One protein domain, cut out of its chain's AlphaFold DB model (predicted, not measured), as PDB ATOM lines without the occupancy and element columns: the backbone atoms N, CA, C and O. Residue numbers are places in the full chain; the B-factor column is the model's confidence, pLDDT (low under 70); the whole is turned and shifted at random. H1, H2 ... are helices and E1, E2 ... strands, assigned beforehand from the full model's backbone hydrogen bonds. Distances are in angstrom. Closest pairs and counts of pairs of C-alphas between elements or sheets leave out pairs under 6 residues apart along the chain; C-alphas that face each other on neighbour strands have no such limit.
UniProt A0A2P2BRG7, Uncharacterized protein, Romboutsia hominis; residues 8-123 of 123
ATOM      1  N   TYR A   8     175.432  10.485  24.498       95.94
ATOM      2  CA  TYR A   8     176.449   9.505  24.852       95.94
ATOM      3  C   TYR A   8     177.838  10.147  24.819       95.94
ATOM      4  O   TYR A   8     178.047  11.215  24.233       95.94
ATOM      5  N   ARG A   9     178.799   9.468  25.448       96.19
ATOM      6  CA  ARG A   9     180.208   9.864  25.488       96.19
ATOM      7  C   ARG A   9     181.047   8.901  24.649       96.19
ATOM      8  O   ARG A   9     180.812   7.695  24.660       96.19
ATOM      9  N   ILE A  10     182.045   9.429  23.948       96.19
ATOM     10  CA  ILE A  10     183.062   8.648  23.238       96.19
ATOM     11  C   ILE A  10     184.397   8.862  23.945       96.19
ATOM     12  O   ILE A  10     184.926   9.975  23.964       96.19
ATOM     13  N   GLY A  11     184.950   7.787  24.499       94.44
ATOM     14  CA  GLY A  11     186.280   7.769  25.095       94.44
ATOM     15  C   GLY A  11     187.348   7.366  24.085       94.44
ATOM     16  O   GLY A  11     187.190   6.372  23.376       94.44
ATOM     17  N   ARG A  12     188.446   8.120  24.008       91.00
ATOM     18  CA  ARG A  12     189.598   7.784  23.162       91.00
ATOM     19  C   ARG A  12     190.882   7.829  23.976       91.00
ATOM     20  O   ARG A  12     191.252   8.873  24.502       91.00
ATOM     21  N   SER A  13     191.587   6.702  24.014       91.69
ATOM     22  CA  SER A  13     192.961   6.646  24.510       91.69
ATOM     23  C   SER A  13     193.923   6.984  23.374       91.69
ATOM     24  O   SER A  13     193.879   6.368  22.307       91.69
ATOM     25  N   LYS A  14     194.785   7.971  23.595       89.50
ATOM     26  CA  LYS A  14     195.859   8.360  22.684       89.50
ATOM     27  C   LYS A  14     197.195   8.012  23.314       89.50
ATOM     28  O   LYS A  14     197.513   8.480  24.409       89.50
ATOM     29  N   ARG A  15     197.976   7.213  22.595       90.69
ATOM     30  CA  ARG A  15     199.355   6.877  22.940       90.69
ATOM     31  C   ARG A  15     200.289   7.909  22.318       90.69
ATOM     32  O   ARG A  15     200.276   8.087  21.104       90.69
ATOM     33  N   HIS A  16     201.121   8.530  23.143       87.88
ATOM     34  CA  HIS A  16     202.202   9.408  22.711       87.88
ATOM     35  C   HIS A  16     203.527   8.681  22.893       87.88
ATOM     36  O   HIS A  16     203.752   8.038  23.921       87.88
ATOM     37  N   VAL A  17     204.383   8.754  21.880       89.56
ATOM     38  CA  VAL A  17     205.719   8.155  21.899       89.56
ATOM     39  C   VAL A  17     206.721   9.268  21.653       89.56
ATOM     40  O   VAL A  17     206.740   9.866  20.582       89.56
ATOM     41  N   GLU A  18     207.528   9.555  22.663       88.88
ATOM     42  CA  GLU A  18     208.643  10.487  22.579       88.88
ATOM     43  C   GLU A  18     209.913   9.666  22.339       88.88
ATOM     44  O   GLU A  18     210.366   8.931  23.223       88.88
ATOM     45  N   ILE A  19     210.426   9.730  21.107       86.44
ATOM     46  CA  ILE A  19     211.601   8.969  20.672       86.44
ATOM     47  C   ILE A  19     212.853   9.666  21.203       86.44
ATOM     48  O   ILE A  19     213.054  10.855  20.947       86.44
ATOM     49  N   SER A  20     213.703   8.935  21.926       82.75
ATOM     50  CA  SER A  20     214.966   9.467  22.449       82.75
ATOM     51  C   SER A  20     216.124   8.492  22.231       82.75
ATOM     52  O   SER A  20     215.920   7.290  22.094       82.75
ATOM     53  N   SER A  21     217.358   9.005  22.219       75.50
ATOM     54  CA  SER A  21     218.568   8.216  21.931       75.50
ATOM     55  C   SER A  21     218.870   7.118  22.958       75.50
ATOM     56  O   SER A  21     219.731   6.278  22.710       75.50
ATOM     57  N   SER A  22     218.214   7.137  24.119       78.44
ATOM     58  CA  SER A  22     218.429   6.176  25.204       78.44
ATOM     59  C   SER A  22     217.213   5.280  25.427       78.44
ATOM     60  O   SER A  22     217.343   4.060  25.358       78.44
ATOM     61  N   LYS A  23     216.030   5.844  25.684       81.38
ATOM     62  CA  LYS A  23     214.799   5.054  25.828       81.38
ATOM     63  C   LYS A  23     213.579   5.856  25.405       81.38
ATOM     64  O   LYS A  23     213.357   6.958  25.908       81.38
ATOM     65  N   ASP A  24     212.756   5.267  24.549       86.44
ATOM     66  CA  ASP A  24     211.469   5.852  24.185       86.44
ATOM     67  C   ASP A  24     210.583   6.004  25.423       86.44
ATOM     68  O   ASP A  24     210.395   5.067  26.211       86.44
ATOM     69  N   LYS A  25     210.005   7.192  25.586       88.12
ATOM     70  CA  LYS A  25     209.027   7.466  26.634       88.12
ATOM     71  C   LYS A  25     207.633   7.339  26.038       88.12
ATOM     72  O   LYS A  25     207.278   8.034  25.090       88.12
ATOM     73  N   ILE A  26     206.837   6.436  26.603       88.19
ATOM     74  CA  ILE A  26     205.447   6.221  26.198       88.19
ATOM     75  C   ILE A  26     204.545   6.841  27.259       88.19
ATOM     76  O   ILE A  26     204.621   6.468  28.429       88.19
ATOM     77  N   THR A  27     203.674   7.759  26.853       91.19
ATOM     78  CA  THR A  27     202.614   8.302  27.709       91.19
ATOM     79  C   THR A  27     201.249   8.046  27.083       91.19
ATOM     80  O   THR A  27     201.118   7.834  25.876       91.19
ATOM     81  N   TYR A  28     200.215   8.027  27.919       89.50
ATOM     82  CA  TYR A  28     198.832   7.867  27.487       89.50
ATOM     83  C   TYR A  28     198.038   9.086  27.924       89.50
ATOM     84  O   TYR A  28     198.204   9.581  29.035       89.50
ATOM     85  N   THR A  29     197.169   9.557  27.042       90.12
ATOM     86  CA  THR A  29     196.179  10.589  27.355       90.12
ATOM     87  C   THR A  29     194.803  10.050  27.020       90.12
ATOM     88  O   THR A  29     194.650   9.310  26.047       90.12
ATOM     89  N   TYR A  30     193.813  10.395  27.832       90.12
ATOM     90  CA  TYR A  30     192.431  10.010  27.603       90.12
ATOM     91  C   TYR A  30     191.623  11.254  27.261       90.12
ATOM     92  O   TYR A  30     191.688  12.255  27.970       90.12
ATOM     93  N   GLU A  31     190.890  11.199  26.157       91.94
ATOM     94  CA  GLU A  31     190.007  12.272  25.728       91.94
ATOM     95  C   GLU A  31     188.568  11.773  25.696       91.94
ATOM     96  O   GLU A  31     188.264  10.767  25.051       91.94
ATOM     97  N   THR A  32     187.679  12.537  26.321       95.44
ATOM     98  CA  THR A  32     186.236  12.313  26.268       95.44
ATOM     99  C   THR A  32     185.600  13.313  25.308       95.44
ATOM    100  O   THR A  32     185.848  14.520  25.378       95.44
ATOM    101  N   THR A  33     184.785  12.804  24.386       97.06
ATOM    102  CA  THR A  33     183.933  13.606  23.498       97.06
ATOM    103  C   THR A  33     182.481  13.404  23.912       97.06
ATOM    104  O   THR A  33     182.046  12.266  24.072       97.06
ATOM    105  N   VAL A  34     181.746  14.496  24.098       97.56
ATOM    106  CA  VAL A  34     180.322  14.496  24.437       97.56
ATOM    107  C   VAL A  34     179.528  14.726  23.162       97.56
ATOM    108  O   VAL A  34     179.747  15.718  22.465       97.56
ATOM    109  N   VAL A  35     178.613  13.810  22.853       97.56
ATOM    110  CA  VAL A  35     177.736  13.927  21.688       97.56
ATOM    111  C   VAL A  35     176.372  14.431  22.136       97.56
ATOM    112  O   VAL A  35     175.742  13.855  23.025       97.56
ATOM    113  N   THR A  36     175.916  15.508  21.507       96.94
ATOM    114  CA  THR A  36     174.632  16.172  21.775       96.94
ATOM    115  C   THR A  36     173.825  16.293  20.480       96.94
ATOM    116  O   THR A  36     174.270  15.867  19.415       96.94
ATOM    117  N   GLU A  37     172.637  16.896  20.533       95.25
ATOM    118  CA  GLU A  37     171.877  17.231  19.315       95.25
ATOM    119  C   GLU A  37     172.531  18.320  18.475       95.25
ATOM    120  O   GLU A  37     172.360  18.346  17.260       95.25
ATOM    121  N   CYS A  38     173.284  19.211  19.114       93.19
ATOM    122  CA  CYS A  38     173.924  20.338  18.449       93.19
ATOM    123  C   CYS A  38     175.315  20.006  17.888       93.19
ATOM    124  O   CYS A  38     175.935  20.877  17.284       93.19
ATOM    125  N   GLY A  39     175.805  18.779  18.086       95.06
ATOM    126  CA  GLY A  39     177.106  18.322  17.603       95.06
ATOM    127  C   GLY A  39     177.952  17.642  18.676       95.06
ATOM    128  O   GLY A  39     177.470  17.287  19.760       95.06
ATOM    129  N   GLU A  40     179.225  17.456  18.340       96.94
ATOM    130  CA  GLU A  40     180.241  16.845  19.194       96.94
ATOM    131  C   GLU A  40     181.123  17.915  19.836       96.94
ATOM    132  O   GLU A  40     181.550  18.862  19.178       96.94
ATOM    133  N   PHE A  41     181.436  17.730  21.114       96.94
ATOM    134  CA  PHE A  41     182.244  18.656  21.902       96.94
ATOM    135  C   PHE A  41     183.315  17.884  22.659       96.94
ATOM    136  O   PHE A  41     183.063  16.768  23.126       96.94
ATOM    137  N   LYS A  42     184.498  18.468  22.873       96.19
ATOM    138  CA  LYS A  42     185.366  17.954  23.941       96.19
ATOM    139  C   LYS A  42     184.676  18.170  25.283       96.19
ATOM    140  O   LYS A  42     184.013  19.182  25.479       96.19
ATOM    141  N   GLU A  43     184.850  17.247  26.223       95.31
ATOM    142  CA  GLU A  43     184.182  17.303  27.533       95.31
ATOM    143  C   GLU A  43     184.347  18.659  28.235       95.31
ATOM    144  O   GLU A  43     183.358  19.260  28.637       95.31
ATOM    145  N   LYS A  44     185.568  19.207  28.273       94.81
ATOM    146  CA  LYS A  44     185.831  20.530  28.863       94.81
ATOM    147  C   LYS A  44     185.210  21.703  28.106       94.81
ATOM    148  O   LYS A  44     184.965  22.745  28.704       94.81
ATOM    149  N   GLU A  45     184.992  21.575  26.803       96.75
ATOM    150  CA  GLU A  45     184.298  22.600  26.013       96.75
ATOM    151  C   GLU A  45     182.793  22.526  26.259       96.75
ATOM    152  O   GLU A  45     182.148  23.552  26.450       96.75
ATOM    153  N   TRP A  46     182.254  21.309  26.325       97.69
ATOM    154  CA  TRP A  46     180.859  21.063  26.658       97.69
ATOM    155  C   TRP A  46     180.507  21.580  28.057       97.69
ATOM    156  O   TRP A  46     179.532  22.313  28.186       97.69
ATOM    157  N   GLU A  47     181.330  21.287  29.073       97.44
ATOM    158  CA  GLU A  47     181.157  21.810  30.441       97.44
ATOM    159  C   GLU A  47     181.009  23.345  30.434       97.44
ATOM    160  O   GLU A  47     180.076  23.886  31.025       97.44
ATOM    161  N   LYS A  48     181.874  24.047  29.686       97.38
ATOM    162  CA  LYS A  48     181.839  25.514  29.560       97.38
ATOM    163  C   LYS A  48     180.592  26.026  28.844       97.38
ATOM    164  O   LYS A  48     180.056  27.055  29.238       97.38
ATOM    165  N   GLU A  49     180.142  25.353  27.785       97.44
ATOM    166  CA  GLU A  49     178.925  25.753  27.066       97.44
ATOM    167  C   GLU A  49     177.672  25.567  27.933       97.44
ATOM    168  O   GLU A  49     176.777  26.412  27.888       97.44
ATOM    169  N   VAL A  50     177.615  24.504  28.743       97.94
ATOM    170  CA  VAL A  50     176.510  24.268  29.685       97.94
ATOM    171  C   VAL A  50     176.509  25.322  30.792       97.94
ATOM    172  O   VAL A  50     175.481  25.945  31.042       97.94
ATOM    173  N   GLU A  51     177.663  25.591  31.406       97.62
ATOM    174  CA  GLU A  51     177.783  26.630  32.435       97.62
ATOM    175  C   GLU A  51     177.432  28.019  31.878       97.62
ATOM    176  O   GLU A  51     176.739  28.808  32.523       97.62
ATOM    177  N   LYS A  52     177.872  28.323  30.652       97.19
ATOM    178  CA  LYS A  52     177.504  29.560  29.961       97.19
ATOM    179  C   LYS A  52     175.995  29.651  29.739       97.19
ATOM    180  O   LYS A  52     175.427  30.711  29.961       97.19
ATOM    181  N   GLN A  53     175.346  28.560  29.337       96.12
ATOM    182  CA  GLN A  53     173.894  28.533  29.178       96.12
ATOM    183  C   GLN A  53     173.171  28.834  30.498       96.12
ATOM    184  O   GLN A  53     172.256  29.652  30.487       96.12
ATOM    185  N   ALA A  54     173.619  28.256  31.617       96.44
ATOM    186  CA  ALA A  54     173.076  28.574  32.938       96.44
ATOM    187  C   ALA A  54     173.246  30.057  33.293       96.44
ATOM    188  O   ALA A  54     172.307  30.689  33.769       96.44
ATOM    189  N   LYS A  55     174.408  30.651  32.993       95.88
ATOM    190  CA  LYS A  55     174.653  32.093  33.182       95.88
ATOM    191  C   LYS A  55     173.729  32.960  32.337       95.88
ATOM    192  O   LYS A  55     173.116  33.882  32.863       95.88
ATOM    193  N   ASP A  56     173.628  32.658  31.047       95.12
ATOM    194  CA  ASP A  56     172.835  33.435  30.091       95.12
ATOM    195  C   ASP A  56     171.329  33.390  30.425       95.12
ATOM    196  O   ASP A  56     170.599  34.325  30.099       95.12
ATOM    197  N   LEU A  57     170.870  32.320  31.083       94.00
ATOM    198  CA  LEU A  57     169.486  32.139  31.535       94.00
ATOM    199  C   LEU A  57     169.234  32.588  32.978       94.00
ATOM    200  O   LEU A  57     168.090  32.538  33.415       94.00
ATOM    201  N   LEU A  58     170.266  33.045  33.695       93.31
ATOM    202  CA  LEU A  58     170.202  33.367  35.126       93.31
ATOM    203  C   LEU A  58     169.787  32.165  36.005       93.31
ATOM    204  O   LEU A  58     169.160  32.348  37.034       93.31
ATOM    205  N   GLU A  59     170.170  30.947  35.613       94.94
ATOM    206  CA  GLU A  59     169.837  29.673  36.283       94.94
ATOM    207  C   GLU A  59     171.059  29.058  37.009       94.94
ATOM    208  O   GLU A  59     171.208  27.835  37.118       94.94
ATOM    209  N   LEU A  60     172.013  29.887  37.450       94.62
ATOM    210  CA  LEU A  60     173.201  29.411  38.176       94.62
ATOM    211  C   LEU A  60     172.856  28.806  39.545       94.62
ATOM    212  O   LEU A  60     173.543  27.897  40.007       94.62
ATOM    213  N   ASP A  61     171.803  29.304  40.176       93.25
ATOM    214  CA  ASP A  61     171.236  28.799  41.423       93.25
ATOM    215  C   ASP A  61     170.718  27.359  41.263       93.25
ATOM    216  O   ASP A  61     171.019  26.500  42.093       93.25
ATOM    217  N   ILE A  62     170.040  27.052  40.150       95.75
ATOM    218  CA  ILE A  62     169.602  25.694  39.808       95.75
ATOM    219  C   ILE A  62     170.815  24.770  39.685       95.75
ATOM    220  O   ILE A  62     170.804  23.655  40.216       95.75
ATOM    221  N   LEU A  63     171.873  25.220  39.004       95.94
ATOM    222  CA  LEU A  63     173.100  24.439  38.850       95.94
ATOM    223  C   LEU A  63     173.772  24.161  40.207       95.94
ATOM    224  O   LEU A  63     174.200  23.031  40.455       95.94
ATOM    225  N   GLU A  64     173.818  25.146  41.106       95.31
ATOM    226  CA  GLU A  64     174.381  24.978  42.452       95.31
ATOM    227  C   GLU A  64     173.516  24.057  43.329       95.31
ATOM    228  O   GLU A  64     174.034  23.187  44.033       95.31
ATOM    229  N   LEU A  65     172.187  24.156  43.235       95.88
ATOM    230  CA  LEU A  65     171.274  23.232  43.908       95.88
ATOM    231  C   LEU A  65     171.452  21.798  43.399       95.88
ATOM    232  O   LEU A  65     171.432  20.856  44.194       95.88
ATOM    233  N   LEU A  66     171.651  21.603  42.091       97.19
ATOM    234  CA  LEU A  66     171.914  20.279  41.515       97.19
ATOM    235  C   LEU A  66     173.245  19.715  41.998       97.19
ATOM    236  O   LEU A  66     173.342  18.520  42.278       97.19
ATOM    237  N   LYS A  67     174.263  20.562  42.141       96.94
ATOM    238  CA  LYS A  67     175.547  20.187  42.732       96.94
ATOM    239  C   LYS A  67     175.376  19.756  44.189       96.94
ATOM    240  O   LYS A  67     175.876  18.696  44.566       96.94
ATOM    241  N   HIS A  68     174.618  20.511  44.985       94.94
ATOM    242  CA  HIS A  68     174.326  20.148  46.371       94.94
ATOM    243  C   HIS A  68     173.556  18.825  46.470       94.94
ATOM    244  O   HIS A  68     173.941  17.949  47.242       94.94
ATOM    245  N   TYR A  69     172.520  18.648  45.645       94.88
ATOM    246  CA  TYR A  69     171.793  17.383  45.529       94.88
ATOM    247  C   TYR A  69     172.744  16.225  45.202       94.88
ATOM    248  O   TYR A  69     172.695  15.180  45.844       94.88
ATOM    249  N   SER A  70     173.655  16.433  44.249       95.25
ATOM    250  CA  SER A  70     174.620  15.420  43.812       95.25
ATOM    251  C   SER A  70     175.560  14.984  44.940       95.25
ATOM    252  O   SER A  70     175.779  13.790  45.104       95.25
ATOM    253  N   LEU A  71     176.072  15.922  45.746       94.75
ATOM    254  CA  LEU A  71     176.912  15.607  46.913       94.75
ATOM    255  C   LEU A  71     176.139  14.924  48.043       94.75
ATOM    256  O   LEU A  71     176.686  14.072  48.738       94.75
ATOM    257  N   LYS A  72     174.895  15.346  48.277       93.38
ATOM    258  CA  LYS A  72     174.102  14.907  49.428       93.38
ATOM    259  C   LYS A  72     173.476  13.532  49.210       93.38
ATOM    260  O   LYS A  72     173.478  12.713  50.124       93.38
ATOM    261  N   GLU A  73     172.935  13.289  48.018       92.25
ATOM    262  CA  GLU A  73     172.074  12.131  47.749       92.25
ATOM    263  C   GLU A  73     172.797  10.979  47.039       92.25
ATOM    264  O   GLU A  73     172.340   9.835  47.095       92.25
ATOM    265  N   LEU A  74     173.922  11.238  46.360       92.56
ATOM    266  CA  LEU A  74     174.595  10.235  45.530       92.56
ATOM    267  C   LEU A  74     175.872   9.744  46.204       92.56
ATOM    268  O   LEU A  74     176.925  10.368  46.124       92.56
ATOM    269  N   SER A  75     175.796   8.564  46.816       92.69
ATOM    270  CA  SER A  75     176.894   7.968  47.595       92.69
ATOM    271  C   SER A  75     178.173   7.667  46.804       92.69
ATOM    272  O   SER A  75     179.218   7.415  47.398       92.69
ATOM    273  N   TRP A  76     178.111   7.659  45.470       93.88
ATOM    274  CA  TRP A  76     179.272   7.457  44.599       93.88
ATOM    275  C   TRP A  76     179.961   8.764  44.178       93.88
ATOM    276  O   TRP A  76     181.000   8.701  43.523       93.88
ATOM    277  N   ILE A  77     179.409   9.926  44.535       95.25
ATOM    278  CA  ILE A  77     180.015  11.237  44.295       95.25
ATOM    279  C   ILE A  77     180.664  11.693  45.597       95.25
ATOM    280  O   ILE A  77     179.981  11.936  46.586       95.25
ATOM    281  N   ASN A  78     181.991  11.803  45.600       93.12
ATOM    282  CA  ASN A  78     182.750  12.030  46.834       93.12
ATOM    283  C   ASN A  78     183.478  13.374  46.851       93.12
ATOM    284  O   ASN A  78     183.990  13.791  47.890       93.12
ATOM    285  N   THR A  79     183.554  14.048  45.706       96.44
ATOM    286  CA  THR A  79     184.272  15.312  45.563       96.44
ATOM    287  C   THR A  79     183.385  16.402  44.980       96.44
ATOM    288  O   THR A  79     182.471  16.144  44.196       96.44
ATOM    289  N   ASP A  80     183.699  17.647  45.336       95.19
ATOM    290  CA  ASP A  80     183.026  18.834  44.805       95.19
ATOM    291  C   ASP A  80     183.130  18.914  43.271       95.19
ATOM    292  O   ASP A  80     182.166  19.266  42.593       95.19
ATOM    293  N   GLU A  81     184.276  18.504  42.714       94.94
ATOM    294  CA  GLU A  81     184.502  18.472  41.268       94.94
ATOM    295  C   GLU A  81     183.626  17.420  40.569       94.94
ATOM    296  O   GLU A  81     183.030  17.710  39.530       94.94
ATOM    297  N   GLU A  82     183.525  16.203  41.116       95.81
ATOM    298  CA  GLU A  82     182.635  15.161  40.578       95.81
ATOM    299  C   GLU A  82     181.172  15.597  40.640       95.81
ATOM    300  O   GLU A  82     180.436  15.425  39.666       95.81
ATOM    301  N   ALA A  83     180.764  16.208  41.752       97.38
ATOM    302  CA  ALA A  83     179.414  16.713  41.920       97.38
ATOM    303  C   ALA A  83     179.083  17.818  40.928       97.38
ATOM    304  O   ALA A  83     178.007  17.805  40.336       97.38
ATOM    305  N   TYR A  84     180.010  18.750  40.707       97.62
ATOM    306  CA  TYR A  84     179.817  19.822  39.743       97.62
ATOM    307  C   TYR A  84     179.704  19.284  38.311       97.62
ATOM    308  O   TYR A  84     178.798  19.666  37.572       97.62
ATOM    309  N   LYS A  85     180.559  18.326  37.927       96.06
ATOM    310  CA  LYS A  85     180.455  17.650  36.622       96.06
ATOM    311  C   LYS A  85     179.112  16.951  36.447       96.06
ATOM    312  O   LYS A  85     178.503  17.061  35.385       96.06
ATOM    313  N   TYR A  86     178.639  16.256  37.479       96.62
ATOM    314  CA  TYR A  86     177.347  15.580  37.429       96.62
ATOM    315  C   TYR A  86     176.178  16.574  37.381       96.62
ATOM    316  O   TYR A  86     175.242  16.390  36.605       96.62
ATOM    317  N   ALA A  87     176.262  17.680  38.122       97.75
ATOM    318  CA  ALA A  87     175.278  18.756  38.079       97.75
ATOM    319  C   ALA A  87     175.136  19.357  36.673       97.75
ATOM    320  O   ALA A  87     174.015  19.585  36.230       97.75
ATOM    321  N   LEU A  88     176.240  19.534  35.937       98.00
ATOM    322  CA  LEU A  88     176.199  19.974  34.537       98.00
ATOM    323  C   LEU A  88     175.457  18.972  33.635       98.00
ATOM    324  O   LEU A  88     174.703  19.385  32.756       98.00
ATOM    325  N   GLU A  89     175.615  17.661  33.850       96.94
ATOM    326  CA  GLU A  89     174.855  16.638  33.112       96.94
ATOM    327  C   GLU A  89     173.360  16.704  33.411       96.94
ATOM    328  O   GLU A  89     172.541  16.733  32.487       96.94
ATOM    329  N   LEU A  90     173.009  16.762  34.696       97.00
ATOM    330  CA  LEU A  90     171.629  16.908  35.145       97.00
ATOM    331  C   LEU A  90     170.999  18.193  34.600       97.00
ATOM    332  O   LEU A  90     169.843  18.176  34.167       97.00
ATOM    333  N   TYR A  91     171.774  19.279  34.566       97.94
ATOM    334  CA  TYR A  91     171.320  20.569  34.078       97.94
ATOM    335  C   TYR A  91     171.099  20.588  32.575       97.94
ATOM    336  O   TYR A  91     170.025  20.964  32.112       97.94
ATOM    337  N   ALA A  92     172.056  20.075  31.804       97.44
ATOM    338  CA  ALA A  92     171.898  19.937  30.363       97.44
ATOM    339  C   ALA A  92     170.707  19.034  29.984       97.44
ATOM    340  O   ALA A  92     170.121  19.195  28.914       97.44
ATOM    341  N   ALA A  93     170.338  18.084  30.850       96.62
ATOM    342  CA  ALA A  93     169.161  17.235  30.683       96.62
ATOM    343  C   ALA A  93     167.849  17.864  31.189       96.62
ATOM    344  O   ALA A  93     166.796  17.261  30.979       96.62
ATOM    345  N   ARG A  94     167.911  19.031  31.850       95.88
ATOM    346  CA  ARG A  94     166.804  19.696  32.561       95.88
ATOM    347  C   ARG A  94     166.041  18.737  33.472       95.88
ATOM    348  O   ARG A  94     164.815  18.634  33.445       95.88
ATOM    349  N   ILE A  95     166.789  17.983  34.281       96.81
ATOM    350  CA  ILE A  95     166.225  16.880  35.070       96.81
ATOM    351  C   ILE A  95     165.139  17.341  36.056       96.81
ATOM    352  O   ILE A  95     164.188  16.601  36.306       96.81
ATOM    353  N   TRP A  96     165.234  18.569  36.578       94.62
ATOM    354  CA  TRP A  96     164.267  19.115  37.534       94.62
ATOM    355  C   TRP A  96     162.893  19.381  36.920       94.62
ATOM    356  O   TRP A  96     161.924  19.471  37.662       94.62
ATOM    357  N   GLU A  97     162.786  19.440  35.592       95.38
ATOM    358  CA  GLU A  97     161.514  19.550  34.867       95.38
ATOM    359  C   GLU A  97     160.867  18.169  34.645       95.38
ATOM    360  O   GLU A  97     159.703  18.058  34.257       95.38
ATOM    361  N   THR A  98     161.600  17.084  34.917       95.81
ATOM    362  CA  THR A  98     161.138  15.709  34.705       95.81
ATOM    363  C   THR A  98     160.446  15.172  35.957       95.81
ATOM    364  O   THR A  98     161.093  14.695  36.886       95.81
ATOM    365  N   THR A  99     159.111  15.149  35.963       94.81
ATOM    366  CA  THR A  99     158.284  14.696  37.109       94.81
ATOM    367  C   THR A  99     158.521  13.247  37.550       94.81
ATOM    368  O   THR A  99     158.183  12.874  38.671       94.81
ATOM    369  N   GLN A 100     159.097  12.424  36.672       95.88
ATOM    370  CA  GLN A 100     159.440  11.023  36.929       95.88
ATOM    371  C   GLN A 100     160.806  10.857  37.613       95.88
ATOM    372  O   GLN A 100     161.140   9.756  38.047       95.88
ATOM    373  N   TRP A 101     161.614  11.918  37.699       95.56
ATOM    374  CA  TRP A 101     162.897  11.869  38.386       95.56
ATOM    375  C   TRP A 101     162.684  11.675  39.888       95.56
ATOM    376  O   TRP A 101     161.892  12.376  40.516       95.56
ATOM    377  N   ILE A 102     163.422  10.738  40.484       92.12
ATOM    378  CA  ILE A 102     163.282  10.403  41.905       92.12
ATOM    379  C   ILE A 102     163.549  11.602  42.827       92.12
ATOM    380  O   ILE A 102     162.871  11.757  43.840       92.12
ATOM    381  N   GLY A 103     164.466  12.492  42.432       91.25
ATOM    382  CA  GLY A 103     164.772  13.727  43.150       91.25
ATOM    383  C   GLY A 103     163.758  14.853  42.937       91.25
ATOM    384  O   GLY A 103     163.830  15.851  43.646       91.25
ATOM    385  N   TYR A 104     162.791  14.716  42.016       94.12
ATOM    386  CA  TYR A 104     161.941  15.824  41.560       94.12
ATOM    387  C   TYR A 104     161.242  16.558  42.707       94.12
ATOM    388  O   TYR A 104     161.291  17.785  42.773       94.12
ATOM    389  N   LYS A 105     160.589  15.826  43.618       92.12
ATOM    390  CA  LYS A 105     159.804  16.441  44.700       92.12
ATOM    391  C   LYS A 105     160.685  17.189  45.699       92.12
ATOM    392  O   LYS A 105     160.368  18.323  46.051       92.12
ATOM    393  N   GLU A 106     161.759  16.557  46.165       90.56
ATOM    394  CA  GLU A 106     162.667  17.154  47.151       90.56
ATOM    395  C   GLU A 106     163.434  18.337  46.553       90.56
ATOM    396  O   GLU A 106     163.500  19.408  47.162       90.56
ATOM    397  N   PHE A 107     163.930  18.177  45.325       93.19
ATOM    398  CA  PHE A 107     164.652  19.217  44.605       93.19
ATOM    399  C   PHE A 107     163.778  20.453  44.366       93.19
ATOM    400  O   PHE A 107     164.132  21.542  44.808       93.19
ATOM    401  N   ASN A 108     162.599  20.293  43.753       92.88
ATOM    402  CA  ASN A 108     161.719  21.430  43.451       92.88
ATOM    403  C   ASN A 108     161.168  22.102  44.720       92.88
ATOM    404  O   ASN A 108     160.925  23.303  44.733       92.88
ATOM    405  N   SER A 109     161.026  21.360  45.824       89.88
ATOM    406  CA  SER A 109     160.690  21.967  47.121       89.88
ATOM    407  C   SER A 109     161.794  22.893  47.641       89.88
ATOM    408  O   SER A 109     161.499  23.851  48.355       89.88
ATOM    409  N   SER A 110     163.055  22.603  47.319       88.19
ATOM    410  CA  SER A 110     164.209  23.438  47.670       88.19
ATOM    411  C   SER A 110     164.354  24.619  46.712       88.19
ATOM    412  O   SER A 110     164.574  25.738  47.168       88.19
ATOM    413  N   LEU A 111     164.131  24.389  45.416       87.00
ATOM    414  CA  LEU A 111     164.146  25.426  44.385       87.00
ATOM    415  C   LEU A 111     163.119  26.531  44.670       87.00
ATOM    416  O   LEU A 111     163.493  27.691  44.792       87.00
ATOM    417  N   ASN A 112     161.859  26.166  44.930       82.00
ATOM    418  CA  ASN A 112     160.801  27.135  45.247       82.00
ATOM    419  C   ASN A 112     161.130  27.996  46.482       82.00
ATOM    420  O   ASN A 112     160.721  29.149  46.573       82.00
ATOM    421  N   LYS A 113     161.854  27.445  47.469       75.69
ATOM    422  CA  LYS A 113     162.303  28.222  48.637       75.69
ATOM    423  C   LYS A 113     163.390  29.226  48.260       75.69
ATOM    424  O   LYS A 113     163.385  30.321  48.813       75.69
ATOM    425  N   SER A 114     164.291  28.857  47.347       72.88
ATOM    426  CA  SER A 114     165.334  29.745  46.822       72.88
ATOM    427  C   SER A 114     164.720  30.941  46.095       72.88
ATOM    428  O   SER A 114     164.995  32.081  46.459       72.88
ATOM    429  N   GLU A 115     163.786  30.687  45.173       73.44
ATOM    430  CA  GLU A 115     163.091  31.734  44.409       73.44
ATOM    431  C   GLU A 115     162.366  32.743  45.318       73.44
ATOM    432  O   GLU A 115     162.387  33.949  45.076       73.44
ATOM    433  N   ILE A 116     161.743  32.262  46.402       63.78
ATOM    434  CA  ILE A 116     161.074  33.120  47.394       63.78
ATOM    435  C   ILE A 116     162.081  34.023  48.120       63.78
ATOM    436  O   ILE A 116     161.796  35.198  48.349       63.78
ATOM    437  N   ILE A 117     163.248  33.496  48.497       64.62
ATOM    438  CA  ILE A 117     164.287  34.272  49.191       64.62
ATOM    439  C   ILE A 117     164.847  35.360  48.271       64.62
ATOM    440  O   ILE A 117     164.997  36.502  48.712       64.62
ATOM    441  N   GLU A 118     165.092  35.043  46.998       66.12
ATOM    442  CA  GLU A 118     165.560  36.027  46.017       66.12
ATOM    443  C   GLU A 118     164.551  37.167  45.828       66.12
ATOM    444  O   GLU A 118     164.924  38.337  45.925       66.12
ATOM    445  N   GLN A 119     163.259  36.854  45.673       63.72
ATOM    446  CA  GLN A 119     162.203  37.868  45.542       63.72
ATOM    447  C   GLN A 119     162.106  38.796  46.761       63.72
ATOM    448  O   GLN A 119     161.884  39.995  46.598       63.72
ATOM    449  N   ILE A 120     162.293  38.271  47.977       63.28
ATOM    450  CA  ILE A 120     162.265  39.074  49.209       63.28
ATOM    451  C   ILE A 120     163.482  40.004  49.299       63.28
ATOM    452  O   ILE A 120     163.350  41.123  49.780       63.28
ATOM    453  N   SER A 121     164.654  39.574  48.827       62.53
ATOM    454  CA  SER A 121     165.886  40.382  48.870       62.53
ATOM    455  C   SER A 121     165.931  41.555  47.879       62.53
ATOM    456  O   SER A 121     166.842  42.379  47.943       62.53
ATOM    457  N   LEU A 122     164.951  41.636  46.974       60.78
ATOM    458  CA  LEU A 122     164.795  42.703  45.982       60.78
ATOM    459  C   LEU A 122     163.810  43.814  46.415       60.78
ATOM    460  O   LEU A 122     163.610  44.759  45.649       60.78
ATOM    461  N   ILE A 123     163.194  43.699  47.600       50.59
ATOM    462  CA  ILE A 123     162.229  44.655  48.188       50.59
ATOM    463  C   ILE A 123     162.904  45.450  49.307       50.59
ATOM    464  O   ILE A 123     162.697  46.684  49.346       50.59
TER     465      ILE A 123
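This is residues 8 to 123 of the 123 residues of an uncharacterized protein of Romboutsia hominis (UniProt A0A2P2BRG7). A long two-stranded arm, E1 and E2, reaches out from one end of a small helical body; H2 and H3 cross in its middle, H1 joins them to the base of the arm, and H4 packs on H2 at the far end. The tip of the arm, residues 19 to 24, and the end of H4 stick out. The printed part has 116 residues, with three named strands and then four named helices, E1 E2 E3 H1 H2 H3 H4, a mixed class. The sheet, order E1 E2 E3, is antiparallel. The whole is loose, with a radius of gyration of the C-alphas of 19.3 A, and a rod spanning 71 by 30 by 29 A.

Start with E1, residues 8 to 18, E2, residues 25 to 36, and E3, residues 39 to 42: they form a meander, each strand the antiparallel neighbour of the one before, in two hairpins. Between E1 and E2, look for N 14 and O 29, 2.8 A apart; between E2 and E3, for N 34 and O 41, 2.8 A apart. H1, residues 43 to 56, is on the sheet with its residues 43 to 49, at a height over the sheet of 10.8 A. H2, residues 60 to 73, touches H1 only at the corner, and only just, with 3 pairs of C-alphas within 8 A; the closest are those of Ala 54 and Leu 60, 5.3 A. H3, residues 80 to 92, touches H2 at a steep tilt of 59 degrees, closest at the C-alphas of Lys 67 and Ala 87, 4.9 A. Residues 47 to 51 of H1 touch H3, closest at the C-alphas of Val 50 and Ala 92, 6.4 A. H4, residues 104 to 121, touches H2 with its residues 107 to 111 alone, closest at the C-alphas of Ile 62 and Leu 111, 7.1 A; H3 and H4 are apart. In H1, H2 and H3 every O i to N i+4 pair is within hydrogen-bond range; in H4, 13 of 14 are.

Find C-alpha 8 at (176.449, 9.505, 24.852); from there E1 runs 32.3 A to C-alpha 18 at (208.643, 10.487, 22.579). E2 returns over 35.8 A, and E3 covers 10.4 A. H1 measures 19.9 A, H2 19.8 A, H3 18.3 A and H4 25.9 A, ending at C-alpha 121, (165.886, 40.382, 48.870).

The two C-alphas farthest apart, those of Ser 21 and Ile 123, are 72.1 A apart. The printed part has no cut, and the link from H3 to H4, 11 residues, is long. Residues 116 to 123, of which 116 to 121 belong to H4, stand free, and in these the pLDDT is under 70.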